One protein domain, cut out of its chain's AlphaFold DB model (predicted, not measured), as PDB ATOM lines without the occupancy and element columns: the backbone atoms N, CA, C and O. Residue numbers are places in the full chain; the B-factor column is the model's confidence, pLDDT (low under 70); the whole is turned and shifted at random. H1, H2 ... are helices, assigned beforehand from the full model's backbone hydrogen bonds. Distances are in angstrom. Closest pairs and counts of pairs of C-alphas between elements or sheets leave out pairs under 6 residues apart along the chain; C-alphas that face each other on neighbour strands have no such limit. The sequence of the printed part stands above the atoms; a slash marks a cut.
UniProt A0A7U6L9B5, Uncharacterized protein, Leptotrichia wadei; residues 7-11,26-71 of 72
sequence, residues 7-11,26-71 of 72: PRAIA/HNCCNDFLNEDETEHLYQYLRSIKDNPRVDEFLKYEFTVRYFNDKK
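AT A GLANCE: This is residues 7 to 11 and 26 to 71 of the 72 residues of an uncharacterized protein of Leptotrichia wadei (UniProt A0A7U6L9B5). A helical hairpin of H3 and H4, joined near its link, has short H1 and H5 on opposite sides, with short H2 at its open end. The 51 printed residues hold five named helices, H1 to H5, and no named strand: all helix. The whole is compact, with a radius of gyration of 10.1 A, spanning 26 by 20 by 17 A.

HOW THE PARTS SIT: H3, residues 35 to 47, touches H4, residues 52 to 61, with residues 42 to 46 alone; the closest C-alphas, of Leu 45 and Val 54, are 6.2 A apart. This hairpin has a shallow tilt of 26 degrees, opposite ways. H1, residues 7 to 11, touches H3, with the closest C-alphas, of Pro 7 and Leu 41, 4.6 A apart. H2, residues 28 to 32, is close to H3 but not clearly touching; C-alphas 29 and 38 are closest, at 6.2 A. H5, residues 63 to 69, only just touches H4, only at the corner, with 3 pairs of C-alphas within 8 A, the closest Lys 59 and Tyr 66 at 5.9 A. In each helix every O i to N i+4 pair is within hydrogen-bond range.

IN THESE COORDINATES: H3 runs 18.5 A from C-alpha 35 at (45.793, 22.210, -23.259), H4 14.0 A, H5 10.0 A to C-alpha 69 at (33.553, 33.214, -18.477), H1 6.1 A and H2 5.8 A.

THE WHOLE: Residues 12 to 25 are not printed; C-alphas 11 and 26 are 13.1 A apart across the cut. The links printed whole are tight. Residues 49 and 70 to 71 have pLDDT under 70.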
ATOM      1  N   PRO A   7      50.797  29.784 -29.372       80.44
ATOM      2  CA  PRO A   7      49.715  30.701 -29.004       80.44
ATOM      3  C   PRO A   7      49.934  32.156 -29.451       80.44
ATOM      4  O   PRO A   7      49.008  32.816 -29.903       80.44
ATOM      5  N   ARG A   8      51.155  32.690 -29.380       79.75
ATOM      6  CA  ARG A   8      51.435  34.064 -29.827       79.75
ATOM      7  C   ARG A   8      51.378  34.196 -31.342       79.75
ATOM      8  O   ARG A   8      50.808  35.160 -31.831       79.75
ATOM      9  N   ALA A   9      51.901  33.207 -32.064       83.94
ATOM     10  CA  ALA A   9      51.840  33.184 -33.521       83.94
ATOM     11  C   ALA A   9      50.391  33.098 -34.022       83.94
ATOM     12  O   ALA A   9      50.024  33.831 -34.933       83.94
ATOM     13  N   ILE A  10      49.558  32.259 -33.396       82.44
ATOM     14  CA  ILE A  10      48.127  32.160 -33.717       82.44
ATOM     15  C   ILE A  10      47.420  33.470 -33.386       82.44
ATOM     16  O   ILE A  10      46.647  33.955 -34.203       82.44
ATOM     17  N   ALA A  11      47.711  34.084 -32.239       84.00
ATOM     18  CA  ALA A  11      47.115  35.368 -31.893       84.00
ATOM     19  C   ALA A  11      47.501  36.479 -32.879       84.00
ATOM     20  O   ALA A  11      46.626  37.211 -33.335       84.00
ATOM     21  N   HIS A  26      39.497  27.473 -37.466       71.88
ATOM     22  CA  HIS A  26      38.662  26.585 -36.670       71.88
ATOM     23  C   HIS A  26      39.355  25.226 -36.527       71.88
ATOM     24  O   HIS A  26      39.874  24.672 -37.496       71.88
ATOM     25  N   ASN A  27      39.346  24.699 -35.313       74.44
ATOM     26  CA  ASN A  27      40.080  23.520 -34.861       74.44
ATOM     27  C   ASN A  27      41.623  23.632 -34.873       74.44
ATOM     28  O   ASN A  27      42.297  22.673 -34.501       74.44
ATOM     29  N   CYS A  28      42.208  24.781 -35.243       73.94
ATOM     30  CA  CYS A  28      43.666  24.982 -35.247       73.94
ATOM     31  C   CYS A  28      44.245  24.869 -33.836       73.94
ATOM     32  O   CYS A  28      45.319  24.302 -33.651       73.94
ATOM     33  N   CYS A  29      43.523  25.359 -32.826       74.38
ATOM     34  CA  CYS A  29      43.996  25.241 -31.451       74.38
ATOM     35  C   CYS A  29      44.137  23.768 -31.055       74.38
ATOM     36  O   CYS A  29      45.133  23.395 -30.460       74.38
ATOM     37  N   ASN A  30      43.193  22.918 -31.453       72.00
ATOM     38  CA  ASN A  30      43.207  21.506 -31.085       72.00
ATOM     39  C   ASN A  30      44.242  20.673 -31.874       72.00
ATOM     40  O   ASN A  30      44.696  19.647 -31.379       72.00
ATOM     41  N   ASP A  31      44.609  21.100 -33.087       76.88
ATOM     42  CA  ASP A  31      45.613  20.426 -33.929       76.88
ATOM     43  C   ASP A  31      47.056  20.853 -33.604       76.88
ATOM     44  O   ASP A  31      47.983  20.049 -33.703       76.88
ATOM     45  N   PHE A  32      47.260  22.123 -33.233       77.19
ATOM     46  CA  PHE A  32      48.594  22.714 -33.079       77.19
ATOM     47  C   PHE A  32      48.982  23.043 -31.634       77.19
ATOM     48  O   PHE A  32      50.173  23.217 -31.374       77.19
ATOM     49  N   LEU A  33      48.022  23.172 -30.712       81.31
ATOM     50  CA  LEU A  33      48.273  23.555 -29.322       81.31
ATOM     51  C   LEU A  33      47.912  22.430 -28.356       81.31
ATOM     52  O   LEU A  33      46.927  21.719 -28.523       81.31
ATOM     53  N   ASN A  34      48.679  22.339 -27.274       82.88
ATOM     54  CA  ASN A  34      48.310  21.524 -26.118       82.88
ATOM     55  C   ASN A  34      47.309  22.266 -25.212       82.88
ATOM     56  O   ASN A  34      47.074  23.464 -25.389       82.88
ATOM     57  N   GLU A  35      46.744  21.594 -24.204       80.50
ATOM     58  CA  GLU A  35      45.793  22.210 -23.259       80.50
ATOM     59  C   GLU A  35      46.359  23.473 -22.581       80.50
ATOM     60  O   GLU A  35      45.693  24.510 -22.574       80.50
ATOM     61  N   ASP A  36      47.609  23.436 -22.103       82.75
ATOM     62  CA  ASP A  36      48.282  24.597 -21.493       82.75
ATOM     63  C   ASP A  36      48.509  25.750 -22.489       82.75
ATOM     64  O   ASP A  36      48.391  26.932 -22.161       82.75
ATOM     65  N   GLU A  37      48.834  25.436 -23.741       83.94
ATOM     66  CA  GLU A  37      49.064  26.453 -24.770       83.94
ATOM     67  C   GLU A  37      47.756  27.079 -25.252       83.94
ATOM     68  O   GLU A  37      47.688  28.283 -25.508       83.94
ATOM     69  N   THR A  38      46.706  26.268 -25.314       82.50
ATOM     70  CA  THR A  38      45.327  26.668 -25.592       82.50
ATOM     71  C   THR A  38      44.819  27.620 -24.504       82.50
ATOM     72  O   THR A  38      44.240  28.664 -24.812       82.50
ATOM     73  N   GLU A  39      45.117  27.332 -23.233       83.62
ATOM     74  CA  GLU A  39      44.872  28.221 -22.088       83.62
ATOM     75  C   GLU A  39      45.593  29.569 -22.258       83.62
ATOM     76  O   GLU A  39      44.989  30.637 -22.119       83.62
ATOM     77  N   HIS A  40      46.880  29.539 -22.617       85.19
ATOM     78  CA  HIS A  40      47.673  30.747 -22.843       85.19
ATOM     79  C   HIS A  40      47.149  31.590 -24.011       85.19
ATOM     80  O   HIS A  40      47.084  32.818 -23.888       85.19
ATOM     81  N   LEU A  41      46.752  30.960 -25.122       85.19
ATOM     82  CA  LEU A  41      46.131  31.652 -26.251       85.19
ATOM     83  C   LEU A  41      44.834  32.338 -25.815       85.19
ATOM     84  O   LEU A  41      44.645  33.520 -26.102       85.19
ATOM     85  N   TYR A  42      43.969  31.619 -25.092       85.25
ATOM     86  CA  TYR A  42      42.698  32.148 -24.602       85.25
ATOM     87  C   TYR A  42      42.898  33.387 -23.729       85.25
ATOM     88  O   TYR A  42      42.274  34.419 -23.968       85.25
ATOM     89  N   GLN A  43      43.798  33.319 -22.745       84.56
ATOM     90  CA  GLN A  43      44.102  34.446 -21.856       84.56
ATOM     91  C   GLN A  43      44.678  35.645 -22.621       84.56
ATOM     92  O   GLN A  43      44.319  36.797 -22.353       84.56
ATOM     93  N   TYR A  44      45.549  35.383 -23.599       86.06
ATOM     94  CA  TYR A  44      46.137  36.427 -24.429       86.06
ATOM     95  C   TYR A  44      45.075  37.136 -25.274       86.06
ATOM     96  O   TYR A  44      44.937  38.354 -25.196       86.06
ATOM     97  N   LEU A  45      44.272  36.376 -26.019       84.44
ATOM     98  CA  LEU A  45      43.192  36.898 -26.852       84.44
ATOM     99  C   LEU A  45      42.116  37.606 -26.019       84.44
ATOM    100  O   LEU A  45      41.687  38.699 -26.371       84.44
ATOM    101  N   ARG A  46      41.735  37.057 -24.860       83.75
ATOM    102  CA  ARG A  46      40.773  37.682 -23.937       83.75
ATOM    103  C   ARG A  46      41.243  39.044 -23.418       83.75
ATOM    104  O   ARG A  46      40.419  39.907 -23.112       83.75
ATOM    105  N   SER A  47      42.555  39.247 -23.315       84.19
ATOM    106  CA  SER A  47      43.130  40.544 -22.941       84.19
ATOM    107  C   SER A  47      42.925  41.606 -24.034       84.19
ATOM    108  O   SER A  47      42.947  42.800 -23.744       84.19
ATOM    109  N   ILE A  48      42.657  41.187 -25.276       83.12
ATOM    110  CA  ILE A  48      42.390  42.046 -26.434       83.12
ATOM    111  C   ILE A  48      40.873  42.231 -26.574       83.12
ATOM    112  O   ILE A  48      40.213  41.611 -27.403       83.12
ATOM    113  N   LYS A  49      40.303  43.101 -25.737       68.69
ATOM    114  CA  LYS A  49      38.851  43.365 -25.716       68.69
ATOM    115  C   LYS A  49      38.346  44.255 -26.860       68.69
ATOM    116  O   LYS A  49      37.142  44.332 -27.070       68.69
ATOM    117  N   ASP A  50      39.247  44.899 -27.598       76.62
ATOM    118  CA  ASP A  50      38.915  45.898 -28.625       76.62
ATOM    119  C   ASP A  50      38.976  45.335 -30.056       76.62
ATOM    120  O   ASP A  50      39.219  46.053 -31.021       76.62
ATOM    121  N   ASN A  51      38.816  44.016 -30.217       80.88
ATOM    122  CA  ASN A  51      38.846  43.400 -31.537       80.88
ATOM    123  C   ASN A  51      37.673  42.422 -31.727       80.88
ATOM    124  O   ASN A  51      37.688  41.335 -31.143       80.88
ATOM    125  N   PRO A  52      36.674  42.762 -32.566       81.69
ATOM    126  CA  PRO A  52      35.525  41.891 -32.806       81.69
ATOM    127  C   PRO A  52      35.925  40.543 -33.420       81.69
ATOM    128  O   PRO A  52      35.253  39.549 -33.171       81.69
ATOM    129  N   ARG A  53      37.049  40.471 -34.147       80.88
ATOM    130  CA  ARG A  53      37.569  39.205 -34.694       80.88
ATOM    131  C   ARG A  53      38.052  38.270 -33.604       80.88
ATOM    132  O   ARG A  53      37.841  37.067 -33.680       80.88
ATOM    133  N   VAL A  54      38.716  38.835 -32.599       84.31
ATOM    134  CA  VAL A  54      39.198  38.071 -31.452       84.31
ATOM    135  C   VAL A  54      38.012  37.549 -30.651       84.31
ATOM    136  O   VAL A  54      38.001  36.379 -30.286       84.31
ATOM    137  N   ASP A  55      36.991  38.380 -30.433       84.06
ATOM    138  CA  ASP A  55      35.762  37.958 -29.757       84.06
ATOM    139  C   ASP A  55      35.041  36.840 -30.527       84.06
ATOM    140  O   ASP A  55      34.647  35.840 -29.928       84.06
ATOM    141  N   GLU A  56      34.943  36.955 -31.855       84.06
ATOM    142  CA  GLU A  56      34.360  35.921 -32.712       84.06
ATOM    143  C   GLU A  56      35.170  34.618 -32.662       84.06
ATOM    144  O   GLU A  56      34.605  33.552 -32.418       84.06
ATOM    145  N   PHE A  57      36.496  34.701 -32.793       84.56
ATOM    146  CA  PHE A  57      37.390  33.548 -32.694       84.56
ATOM    147  C   PHE A  57      37.260  32.842 -31.343       84.56
ATOM    148  O   PHE A  57      37.101  31.626 -31.285       84.56
ATOM    149  N   LEU A  58      37.261  33.599 -30.244       84.81
ATOM    150  CA  LEU A  58      37.061  33.058 -28.901       84.81
ATOM    151  C   LEU A  58      35.681  32.416 -28.748       84.81
ATOM    152  O   LEU A  58      35.550  31.367 -28.122       84.81
ATOM    153  N   LYS A  59      34.644  33.016 -29.330       84.88
ATOM    154  CA  LYS A  59      33.290  32.474 -29.277       84.88
ATOM    155  C   LYS A  59      33.167  31.157 -30.034       84.88
ATOM    156  O   LYS A  59      32.454  30.291 -29.544       84.88
ATOM    157  N   TYR A  60      33.811  31.004 -31.190       82.94
ATOM    158  CA  TYR A  60      33.780  29.752 -31.950       82.94
ATOM    159  C   TYR A  60      34.696  28.706 -31.327       82.94
ATOM    160  O   TYR A  60      34.242  27.645 -30.897       82.94
ATOM    161  N   GLU A  61      35.970  29.039 -31.199       81.25
ATOM    162  CA  GLU A  61      37.008  28.079 -30.855       81.25
ATOM    163  C   GLU A  61      37.012  27.730 -29.368       81.25
ATOM    164  O   GLU A  61      37.232  26.590 -28.968       81.25
ATOM    165  N   PHE A  62      36.652  28.702 -28.534       82.94
ATOM    166  CA  PHE A  62      36.553  28.542 -27.093       82.94
ATOM    167  C   PHE A  62      35.109  28.646 -26.615       82.94
ATOM    168  O   PHE A  62      34.895  29.080 -25.490       82.94
ATOM    169  N   THR A  63      34.121  28.215 -27.415       81.69
ATOM    170  CA  THR A  63      32.679  28.324 -27.100       81.69
ATOM    171  C   THR A  63      32.381  28.025 -25.624       81.69
ATOM    172  O   THR A  63      31.870  28.874 -24.896       81.69
ATOM    173  N   VAL A  64      32.755  26.835 -25.140       78.69
ATOM    174  CA  VAL A  64      32.466  26.404 -23.761       78.69
ATOM    175  C   VAL A  64      33.094  27.347 -22.731       78.69
ATOM    176  O   VAL A  64      32.406  27.796 -21.816       78.69
ATOM    177  N   ARG A  65      34.381  27.680 -22.885       80.00
ATOM    178  CA  ARG A  65      35.115  28.550 -21.950       80.00
ATOM    179  C   ARG A  65      34.621  29.997 -22.017       80.00
ATOM    180  O   ARG A  65      34.368  30.590 -20.978       80.00
ATOM    181  N   TYR A  66      34.407  30.525 -23.216       82.00
ATOM    182  CA  TYR A  66      33.905  31.869 -23.484       82.00
ATOM    183  C   TYR A  66      32.532  32.110 -22.847       82.00
ATOM    184  O   TYR A  66      32.333  33.105 -22.150       82.00
ATOM    185  N   PHE A  67      31.588  31.180 -23.023       80.38
ATOM    186  CA  PHE A  67      30.267  31.282 -22.395       80.38
ATOM    187  C   PHE A  67      30.309  31.056 -20.879       80.38
ATOM    188  O   PHE A  67      29.497  31.645 -20.166       80.38
ATOM    189  N   ASN A  68      31.232  30.232 -20.376       81.25
ATOM    190  CA  ASN A  68      31.414  30.048 -18.935       81.25
ATOM    191  C   ASN A  68      31.987  31.311 -18.271       81.25
ATOM    192  O   ASN A  68      31.557  31.697 -17.191       81.25
ATOM    193  N   ASP A  69      32.908  31.991 -18.951       72.56
ATOM    194  CA  ASP A  69      33.553  33.214 -18.477       72.56
ATOM    195  C   ASP A  69      32.617  34.442 -18.563       72.56
ATOM    196  O   ASP A  69      32.609  35.281 -17.668       72.56
ATOM    197  N   LYS A  70      31.741  34.507 -19.582       69.44
ATOM    198  CA  LYS A  70      30.675  35.528 -19.701       69.44
ATOM    199  C   LYS A  70      29.459  35.306 -18.796       69.44
ATOM    200  O   LYS A  70      28.581  36.163 -18.761       69.44
ATOM    201  N   LYS A  71      29.370  34.174 -18.092       60.88
ATOM    202  CA  LYS A  71      28.289  33.890 -17.131       60.88
ATOM    203  C   LYS A  71      28.480  34.564 -15.762       60.88
ATOM    204  O   LYS A  71      27.693  34.282 -14.861       60.88
TER     205      LYS A  71